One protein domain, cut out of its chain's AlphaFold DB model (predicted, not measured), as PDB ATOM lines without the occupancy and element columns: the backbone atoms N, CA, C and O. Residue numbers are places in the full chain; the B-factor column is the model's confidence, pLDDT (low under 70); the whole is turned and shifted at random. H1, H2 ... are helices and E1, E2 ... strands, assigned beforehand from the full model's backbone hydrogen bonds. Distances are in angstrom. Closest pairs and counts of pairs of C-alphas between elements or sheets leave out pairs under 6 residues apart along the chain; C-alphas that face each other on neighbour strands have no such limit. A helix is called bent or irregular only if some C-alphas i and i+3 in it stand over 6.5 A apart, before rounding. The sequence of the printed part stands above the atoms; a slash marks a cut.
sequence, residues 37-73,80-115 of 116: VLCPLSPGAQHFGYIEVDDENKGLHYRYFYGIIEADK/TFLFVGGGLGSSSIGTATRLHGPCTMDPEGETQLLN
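Overview. This is residues 37 to 73 and 80 to 115 of the 116 residues of an uncharacterized protein of Perkinsus olseni (UniProt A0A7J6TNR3). A long two-stranded hairpin, E1 and E2, makes the length, its tip, residues 55 to 60, sticking out; near its other end lie a short helix, H1, and a small hairpin, E3 and E4. The printed part has 73 residues, under half in named elements, in order E1 E2 H1 E3 E4; the class is mixed, both sheets antiparallel. It is loose, radius of gyration of the C-alphas 14.4 A, spanning 45 by 27 by 19 A.

Arrangement. In the hairpin of E1, residues 46 to 55, and E2, residues 60 to 69, N 51 and O 64 are within hydrogen-bond range, 2.9 A. The closest C-alphas of E2 and H1, residues 92 to 100, are Gly 67 and Ile 93, 7.3 A. Those of H1 and E3, residues 103 to 105, are Arg 98 and Thr 104, 4.9 A. In the hairpin of E3 and E4, residues 111 to 114, N 104 and O 113 are within range, 2.8 A. In H1 every O i to N i+4 pair is within range.

Along the chain. E1 runs 28.6 A from C-alpha 46 (45.006, -12.174, 39.875), E2 28.8 A, and H1, only just irregular with C-alphas 97 and 100 6.7 A apart, 10.5 A. E3 runs 6.5 A; E4 runs 10.4 A to C-alpha 114 (58.777, -13.740, 34.267).

Size, cuts and confidence. Residues 74 to 79 are not printed; C-alphas 73 and 80 are 12.6 A apart. The links printed whole are tight. No printed residue is under 70 in pLDDT.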
ATOM      1  N   VAL A  37      46.525 -19.653  38.900       79.81
ATOM      2  CA  VAL A  37      46.752 -18.276  38.436       79.81
ATOM      3  C   VAL A  37      47.562 -18.274  37.133       79.81
ATOM      4  O   VAL A  37      48.385 -19.166  36.916       79.81
ATOM      5  N   LEU A  38      47.339 -17.285  36.260       81.56
ATOM      6  CA  LEU A  38      48.012 -17.216  34.955       81.56
ATOM      7  C   LEU A  38      49.527 -17.049  35.081       81.56
ATOM      8  O   LEU A  38      50.252 -17.597  34.258       81.56
ATOM      9  N   CYS A  39      49.988 -16.304  36.085       85.25
ATOM     10  CA  CYS A  39      51.401 -16.004  36.304       85.25
ATOM     11  C   CYS A  39      51.762 -16.156  37.789       85.25
ATOM     12  O   CYS A  39      51.713 -15.174  38.525       85.25
ATOM     13  N   PRO A  40      52.123 -17.356  38.279       84.25
ATOM     14  CA  PRO A  40      52.479 -17.572  39.684       84.25
ATOM     15  C   PRO A  40      53.719 -16.790  40.143       84.25
ATOM     16  O   PRO A  40      53.949 -16.658  41.341       84.25
ATOM     17  N   LEU A  41      54.531 -16.303  39.199       84.69
ATOM     18  CA  LEU A  41      55.734 -15.513  39.470       84.69
ATOM     19  C   LEU A  41      55.441 -14.029  39.731       84.69
ATOM     20  O   LEU A  41      56.298 -13.346  40.290       84.69
ATOM     21  N   SER A  42      54.267 -13.528  39.335       84.38
ATOM     22  CA  SER A  42      53.857 -12.149  39.613       84.38
ATOM     23  C   SER A  42      53.254 -12.066  41.019       84.38
ATOM     24  O   SER A  42      52.321 -12.815  41.321       84.38
ATOM     25  N   PRO A  43      53.772 -11.184  41.896       86.19
ATOM     26  CA  PRO A  43      53.196 -10.952  43.218       86.19
ATOM     27  C   PRO A  43      51.842 -10.227  43.175       86.19
ATOM     28  O   PRO A  43      51.123 -10.256  44.175       86.19
ATOM     29  N   GLY A  44      51.494  -9.569  42.062       87.88
ATOM     30  CA  GLY A  44      50.194  -8.933  41.870       87.88
ATOM     31  C   GLY A  44      49.027  -9.917  41.996       87.88
ATOM     32  O   GLY A  44      49.090 -11.061  41.535       87.88
ATOM     33  N   ALA A  45      47.934  -9.470  42.620       89.94
ATOM     34  CA  ALA A  45      46.721 -10.271  42.727       89.94
ATOM     35  C   ALA A  45      46.123 -10.541  41.337       89.94
ATOM     36  O   ALA A  45      46.182  -9.701  40.437       89.94
ATOM     37  N   GLN A  46      45.554 -11.732  41.156       91.19
ATOM     38  CA  GLN A  46      45.006 -12.174  39.875       91.19
ATOM     39  C   GLN A  46      43.536 -12.545  40.025       91.19
ATOM     40  O   GLN A  46      43.167 -13.325  40.905       91.19
ATOM     41  N   HIS A  47      42.706 -12.002  39.138       89.81
ATOM     42  CA  HIS A  47      41.257 -12.167  39.157       89.81
ATOM     43  C   HIS A  47      40.757 -12.602  37.785       89.81
ATOM     44  O   HIS A  47      41.124 -12.020  36.767       89.81
ATOM     45  N   PHE A  48      39.867 -13.590  37.764       90.50
ATOM     46  CA  PHE A  48      39.292 -14.143  36.542       90.50
ATOM     47  C   PHE A  48      37.784 -14.255  36.687       90.50
ATOM     48  O   PHE A  48      37.283 -14.548  37.774       90.50
ATOM     49  N   GLY A  49      37.057 -14.042  35.599       89.31
ATOM     50  CA  GLY A  49      35.605 -14.112  35.633       89.31
ATOM     51  C   GLY A  49      34.969 -13.843  34.283       89.31
ATOM     52  O   GLY A  49      35.641 -13.816  33.253       89.31
ATOM     53  N   TYR A  50      33.655 -13.642  34.306       91.69
ATOM     54  CA  TYR A  50      32.876 -13.273  33.133       91.69
ATOM     55  C   TYR A  50      32.151 -11.960  33.393       91.69
ATOM     56  O   TYR A  50      31.594 -11.771  34.473       91.69
ATOM     57  N   ILE A  51      32.144 -11.081  32.397       90.31
ATOM     58  CA  ILE A  51      31.309  -9.881  32.372       90.31
ATOM     59  C   ILE A  51      30.169 -10.131  31.392       90.31
ATOM     60  O   ILE A  51      30.391 -10.618  30.279       90.31
ATOM     61  N   GLU A  52      28.958  -9.817  31.831       92.75
ATOM     62  CA  GLU A  52      27.750  -9.877  31.016       92.75
ATOM     63  C   GLU A  52      27.589  -8.555  30.265       92.75
ATOM     64  O   GLU A  52      27.759  -7.476  30.834       92.75
ATOM     65  N   VAL A  53      27.333  -8.647  28.962       89.06
ATOM     66  CA  VAL A  53      27.136  -7.502  28.077       89.06
ATOM     67  C   VAL A  53      25.893  -7.774  27.251       89.06
ATOM     68  O   VAL A  53      25.902  -8.638  26.371       89.06
ATOM     69  N   ASP A  54      24.844  -7.016  27.530       90.50
ATOM     70  CA  ASP A  54      23.557  -7.155  26.866       90.50
ATOM     71  C   ASP A  54      23.392  -6.088  25.783       90.50
ATOM     72  O   ASP A  54      23.673  -4.906  25.987       90.50
ATOM     73  N   ASP A  55      22.917  -6.513  24.615       86.94
ATOM     74  CA  ASP A  55      22.408  -5.634  23.566       86.94
ATOM     75  C   ASP A  55      20.896  -5.847  23.477       86.94
ATOM     76  O   ASP A  55      20.399  -6.653  22.681       86.94
ATOM     77  N   GLU A  56      20.161  -5.136  24.338       82.50
ATOM     78  CA  GLU A  56      18.699  -5.228  24.450       82.50
ATOM     79  C   GLU A  56      18.004  -4.979  23.106       82.50
ATOM     80  O   GLU A  56      17.027  -5.649  22.772       82.50
ATOM     81  N   ASN A  57      18.550  -4.079  22.280       82.75
ATOM     82  CA  ASN A  57      17.989  -3.746  20.969       82.75
ATOM     83  C   ASN A  57      18.050  -4.918  19.980       82.75
ATOM     84  O   ASN A  57      17.308  -4.936  18.999       82.75
ATOM     85  N   LYS A  58      18.942  -5.888  20.216       82.12
ATOM     86  CA  LYS A  58      19.093  -7.094  19.393       82.12
ATOM     87  C   LYS A  58      18.674  -8.373  20.119       82.12
ATOM     88  O   LYS A  58      18.715  -9.436  19.506       82.12
ATOM     89  N   GLY A  59      18.281  -8.282  21.393       86.38
ATOM     90  CA  GLY A  59      17.992  -9.439  22.243       86.38
ATOM     91  C   GLY A  59      19.197 -10.369  22.418       86.38
ATOM     92  O   GLY A  59      19.024 -11.585  22.493       86.38
ATOM     93  N   LEU A  60      20.417  -9.819  22.395       85.50
ATOM     94  CA  LEU A  60      21.657 -10.593  22.490       85.50
ATOM     95  C   LEU A  60      22.276 -10.429  23.876       85.50
ATOM     96  O   LEU A  60      22.420  -9.312  24.362       85.50
ATOM     97  N   HIS A  61      22.686 -11.553  24.460       88.50
ATOM     98  CA  HIS A  61      23.346 -11.632  25.761       88.50
ATOM     99  C   HIS A  61      24.739 -12.233  25.569       88.50
ATOM    100  O   HIS A  61      24.872 -13.401  25.185       88.50
ATOM    101  N   TYR A  62      25.784 -11.444  25.804       89.31
ATOM    102  CA  TYR A  62      27.170 -11.875  25.655       89.31
ATOM    103  C   TYR A  62      27.834 -12.059  27.015       89.31
ATOM    104  O   TYR A  62      27.604 -11.295  27.946       89.31
ATOM    105  N   ARG A  63      28.710 -13.061  27.117       92.12
ATOM    106  CA  ARG A  63      29.546 -13.295  28.301       92.12
ATOM    107  C   ARG A  63      31.004 -13.281  27.885       92.12
ATOM    108  O   ARG A  63      31.470 -14.212  27.229       92.12
ATOM    109  N   TYR A  64      31.722 -12.232  28.267       91.06
ATOM    110  CA  TYR A  64      33.144 -12.089  27.966       91.06
ATOM    111  C   TYR A  64      33.980 -12.543  29.152       91.06
ATOM    112  O   TYR A  64      33.811 -12.042  30.261       91.06
ATOM    113  N   PHE A  65      34.889 -13.485  28.912       92.44
ATOM    114  CA  PHE A  65      35.883 -13.870  29.907       92.44
ATOM    115  C   PHE A  65      36.930 -12.763  30.065       92.44
ATOM    116  O   PHE A  65      37.405 -12.217  29.067       92.44
ATOM    117  N   TYR A  66      37.323 -12.472  31.303       91.62
ATOM    118  CA  TYR A  66      38.395 -11.533  31.611       91.62
ATOM    119  C   TYR A  66      39.439 -12.154  32.541       91.62
ATOM    120  O   TYR A  66      39.137 -13.024  33.360       91.62
ATOM    121  N   GLY A  67      40.666 -11.643  32.435       90.69
ATOM    122  CA  GLY A  67      41.728 -11.825  33.415       90.69
ATOM    123  C   GLY A  67      42.319 -10.469  33.780       90.69
ATOM    124  O   GLY A  67      42.705  -9.712  32.893       90.69
ATOM    125  N   ILE A  68      42.357 -10.159  35.071       91.75
ATOM    126  CA  ILE A  68      42.975  -8.956  35.631       91.75
ATOM    127  C   ILE A  68      44.182  -9.404  36.440       91.75
ATOM    128  O   ILE A  68      44.079 -10.329  37.246       91.75
ATOM    129  N   ILE A  69      45.308  -8.733  36.226       91.00
ATOM    130  CA  ILE A  69      46.513  -8.893  37.031       91.00
ATOM    131  C   ILE A  69      46.845  -7.514  37.585       91.00
ATOM    132  O   ILE A  69      47.039  -6.569  36.818       91.00
ATOM    133  N   GLU A  70      46.831  -7.380  38.906       92.75
ATOM    134  CA  GLU A  70      47.185  -6.130  39.567       92.75
ATOM    135  C   GLU A  70      48.676  -5.819  39.401       92.75
ATOM    136  O   GLU A  70      49.504  -6.706  39.200       92.75
ATOM    137  N   ALA A  71      49.031  -4.538  39.508       91.81
ATOM    138  CA  ALA A  71      50.428  -4.135  39.466       91.81
ATOM    139  C   ALA A  71      51.204  -4.714  40.660       91.81
ATOM    140  O   ALA A  71      50.792  -4.559  41.810       91.81
ATOM    141  N   ASP A  72      52.388  -5.267  40.394       89.38
ATOM    142  CA  ASP A  72      53.274  -5.841  41.417       89.38
ATOM    143  C   ASP A  72      53.678  -4.836  42.510       89.38
ATOM    144  O   ASP A  72      54.039  -5.216  43.624       89.38
ATOM    145  N   LYS A  73      53.649  -3.536  42.189       91.31
ATOM    146  CA  LYS A  73      53.983  -2.446  43.109       91.31
ATOM    147  C   LYS A  73      52.857  -1.425  43.151       91.31
ATOM    148  O   LYS A  73      52.442  -0.903  42.116       91.31
ATOM    149  N   THR A  80      45.635   1.649  35.505       92.75
ATOM    150  CA  THR A  80      44.955   0.508  34.886       92.75
ATOM    151  C   THR A  80      44.967   0.658  33.370       92.75
ATOM    152  O   THR A  80      44.585   1.703  32.843       92.75
ATOM    153  N   PHE A  81      45.356  -0.397  32.657       91.00
ATOM    154  CA  PHE A  81      45.252  -0.473  31.203       91.00
ATOM    155  C   PHE A  81      44.472  -1.722  30.790       91.00
ATOM    156  O   PHE A  81      44.525  -2.755  31.456       91.00
ATOM    157  N   LEU A  82      43.743  -1.619  29.680       91.31
ATOM    158  CA  LEU A  82      43.035  -2.737  29.066       91.31
ATOM    159  C   LEU A  82      43.827  -3.218  27.853       91.31
ATOM    160  O   LEU A  82      44.110  -2.438  26.944       91.31
ATOM    161  N   PHE A  83      44.143  -4.509  27.824       90.00
ATOM    162  CA  PHE A  83      44.743  -5.150  26.666       90.00
ATOM    163  C   PHE A  83      43.697  -5.977  25.919       90.00
ATOM    164  O   PHE A  83      43.126  -6.919  26.468       90.00
ATOM    165  N   VAL A  84      43.478  -5.636  24.651       90.06
ATOM    166  CA  VAL A  84      42.667  -6.426  23.723       90.06
ATOM    167  C   VAL A  84      43.589  -6.882  22.604       90.06
ATOM    168  O   VAL A  84      44.119  -6.066  21.849       90.06
ATOM    169  N   GLY A  85      43.815  -8.190  22.532       85.12
ATOM    170  CA  GLY A  85      44.601  -8.804  21.473       85.12
ATOM    171  C   GLY A  85      43.950  -8.594  20.104       85.12
ATOM    172  O   GLY A  85      42.733  -8.469  19.984       85.12
ATOM    173  N   GLY A  86      44.781  -8.550  19.066       81.44
ATOM    174  CA  GLY A  86      44.322  -8.484  17.680       81.44
ATOM    175  C   GLY A  86      43.979  -9.857  17.091       81.44
ATOM    176  O   GLY A  86      44.239 -10.901  17.686       81.44
ATOM    177  N   GLY A  87      43.447  -9.846  15.867       81.12
ATOM    178  CA  GLY A  87      43.013 -11.042  15.138       81.12
ATOM    179  C   GLY A  87      41.557 -11.405  15.434       81.12
ATOM    180  O   GLY A  87      41.137 -11.484  16.587       81.12
ATOM    181  N   LEU A  88      40.762 -11.616  14.384       83.44
ATOM    182  CA  LEU A  88      39.363 -12.015  14.540       83.44
ATOM    183  C   LEU A  88      39.296 -13.412  15.174       83.44
ATOM    184  O   LEU A  88      39.830 -14.368  14.621       83.44
ATOM    185  N   GLY A  89      38.639 -13.517  16.329       84.44
ATOM    186  CA  GLY A  89      38.457 -14.781  17.052       84.44
ATOM    187  C   GLY A  89      39.635 -15.217  17.932       84.44
ATOM    188  O   GLY A  89      39.539 -16.255  18.582       84.44
ATOM    189  N   SER A  90      40.723 -14.447  17.995       87.56
ATOM    190  CA  SER A  90      41.866 -14.750  18.865       87.56
ATOM    191  C   SER A  90      41.586 -14.413  20.334       87.56
ATOM    192  O   SER A  90      40.898 -13.443  20.653       87.56
ATOM    193  N   SER A  91      42.174 -15.185  21.252       87.06
ATOM    194  CA  SER A  91      42.128 -14.889  22.689       87.06
ATOM    195  C   SER A  91      43.120 -13.786  23.057       87.06
ATOM    196  O   SER A  91      44.324 -13.927  22.839       87.06
ATOM    197  N   SER A  92      42.628 -12.726  23.704       90.31
ATOM    198  CA  SER A  92      43.479 -11.646  24.228       90.31
ATOM    199  C   SER A  92      44.443 -12.134  25.310       90.31
ATOM    200  O   SER A  92      45.568 -11.649  25.393       90.31
ATOM    201  N   ILE A  93      44.040 -13.128  26.106       88.00
ATOM    202  CA  ILE A  93      44.889 -13.692  27.162       88.00
ATOM    203  C   ILE A  93      46.073 -14.433  26.556       88.00
ATOM    204  O   ILE A  93      47.187 -14.237  27.017       88.00
ATOM    205  N   GLY A  94      45.857 -15.206  25.486       86.00
ATOM    206  CA  GLY A  94      46.950 -15.911  24.813       86.00
ATOM    207  C   GLY A  94      48.006 -14.956  24.249       86.00
ATOM    208  O   GLY A  94      49.200 -15.227  24.335       86.00
ATOM    209  N   THR A  95      47.589 -13.807  23.708       86.56
ATOM    210  CA  THR A  95      48.536 -12.772  23.267       86.56
ATOM    211  C   THR A  95      49.227 -12.097  24.453       86.56
ATOM    212  O   THR A  95      50.441 -11.890  24.410       86.56
ATOM    213  N   ALA A  96      48.491 -11.797  25.527       87.62
ATOM    214  CA  ALA A  96      49.067 -11.220  26.739       87.62
ATOM    215  C   ALA A  96      50.148 -12.141  27.326       87.62
ATOM    216  O   ALA A  96      51.283 -11.706  27.479       87.62
ATOM    217  N   THR A  97      49.862 -13.427  27.535       86.31
ATOM    218  CA  THR A  97      50.812 -14.410  28.089       86.31
ATOM    219  C   THR A  97      51.936 -14.800  27.134       86.31
ATOM    220  O   THR A  97      52.744 -15.652  27.476       86.31
ATOM    221  N   ARG A  98      52.006 -14.229  25.928       84.56
ATOM    222  CA  ARG A  98      53.118 -14.457  24.996       84.56
ATOM    223  C   ARG A  98      53.996 -13.228  24.801       84.56
ATOM    224  O   ARG A  98      55.171 -13.385  24.492       84.56
ATOM    225  N   LEU A  99      53.434 -12.027  24.944       83.88
ATOM    226  CA  LEU A  99      54.107 -10.791  24.536       83.88
ATOM    227  C   LEU A  99      54.211  -9.745  25.649       83.88
ATOM    228  O   LEU A  99      55.287  -9.203  25.874       83.88
ATOM    229  N   HIS A 100      53.100  -9.420  26.313       82.81
ATOM    230  CA  HIS A 100      52.994  -8.179  27.100       82.81
ATOM    231  C   HIS A 100      52.564  -8.381  28.556       82.81
ATOM    232  O   HIS A 100      52.548  -7.428  29.328       82.81
ATOM    233  N   GLY A 101      52.184  -9.597  28.933       86.50
ATOM    234  CA  GLY A 101      51.808  -9.953  30.293       86.50
ATOM    235  C   GLY A 101      53.027 -10.106  31.206       86.50
ATOM    236  O   GLY A 101      54.156 -10.151  30.720       86.50
ATOM    237  N   PRO A 102      52.807 -10.227  32.524       87.69
ATOM    238  CA  PRO A 102      53.878 -10.324  33.517       87.69
ATOM    239  C   PRO A 102      54.625 -11.664  33.480       87.69
ATOM    240  O   PRO A 102      55.750 -11.753  33.956       87.69
ATOM    241  N   CYS A 103      54.026 -12.701  32.891       88.25
ATOM    242  CA  CYS A 103      54.715 -13.936  32.543       88.25
ATOM    243  C   CYS A 103      54.530 -14.236  31.060       88.25
ATOM    244  O   CYS A 103      53.451 -14.005  30.504       88.25
ATOM    245  N   THR A 104      55.556 -14.831  30.462       88.56
ATOM    246  CA  THR A 104      55.468 -15.496  29.169       88.56
ATOM    247  C   THR A 104      55.348 -17.008  29.361       88.56
ATOM    248  O   THR A 104      56.087 -17.604  30.144       88.56
ATOM    249  N   MET A 105      54.384 -17.629  28.682       84.62
ATOM    250  CA  MET A 105      54.255 -19.087  28.586       84.62
ATOM    251  C   MET A 105      55.054 -19.604  27.390       84.62
ATOM    252  O   MET A 105      55.070 -18.965  26.331       84.62
ATOM    253  N   ASP A 106      55.674 -20.772  27.545       81.19
ATOM    254  CA  ASP A 106      56.217 -21.501  26.401       81.19
ATOM    255  C   ASP A 106      55.092 -22.019  25.473       81.19
ATOM    256  O   ASP A 106      53.920 -22.075  25.868       81.19
ATOM    257  N   PRO A 107      55.405 -22.342  24.206       77.44
ATOM    258  CA  PRO A 107      54.419 -22.865  23.261       77.44
ATOM    259  C   PRO A 107      53.759 -24.177  23.704       77.44
ATOM    260  O   PRO A 107      52.633 -24.457  23.293       77.44
ATOM    261  N   GLU A 108      54.451 -24.972  24.514       79.31
ATOM    262  CA  GLU A 108      53.994 -26.259  25.031       79.31
ATOM    263  C   GLU A 108      53.045 -26.112  26.238       79.31
ATOM    264  O   GLU A 108      52.360 -27.066  26.598       79.31
ATOM    265  N   GLY A 109      52.956 -24.915  26.831       73.31
ATOM    266  CA  GLY A 109      52.195 -24.620  28.045       73.31
ATOM    267  C   GLY A 109      52.812 -25.194  29.326       73.31
ATOM    268  O   GLY A 109      52.169 -25.174  30.377       73.31
ATOM    269  N   GLU A 110      54.038 -25.707  29.258       76.31
ATOM    270  CA  GLU A 110      54.668 -26.469  30.337       76.31
ATOM    271  C   GLU A 110      55.477 -25.585  31.274       76.31
ATOM    272  O   GLU A 110      55.574 -25.887  32.464       76.31
ATOM    273  N   THR A 111      56.044 -24.490  30.775       80.94
ATOM    274  CA  THR A 111      56.854 -23.565  31.563       80.94
ATOM    275  C   THR A 111      56.426 -22.116  31.401       80.94
ATOM    276  O   THR A 111      55.878 -21.687  30.383       80.94
ATOM    277  N   GLN A 112      56.677 -21.350  32.461       82.38
ATOM    278  CA  GLN A 112      56.479 -19.911  32.501       82.38
ATOM    279  C   GLN A 112      57.754 -19.205  32.931       82.38
ATOM    280  O   GLN A 112      58.449 -19.652  33.850       82.38
ATOM    281  N   LEU A 113      58.016 -18.069  32.294       86.31
ATOM    282  CA  LEU A 113      59.106 -17.162  32.618       86.31
ATOM    283  C   LEU A 113      58.531 -15.794  32.974       86.31
ATOM    284  O   LEU A 113      57.578 -15.335  32.350       86.31
ATOM    285  N   LEU A 114      59.117 -15.130  33.969       86.44
ATOM    286  CA  LEU A 114      58.777 -13.740  34.267       86.44
ATOM    287  C   LEU A 114      59.159 -12.851  33.072       86.44
ATOM    288  O   LEU A 114      60.258 -12.984  32.524       86.44
ATOM    289  N   ASN A 115      58.266 -11.945  32.688       85.12
ATOM    290  CA  ASN A 115      58.526 -10.925  31.683       85.12
ATOM    291  C   ASN A 115      59.055  -9.660  32.389       85.12
ATOM    292  O   ASN A 115      58.284  -9.050  33.134       85.12
TER     293      ASN A 115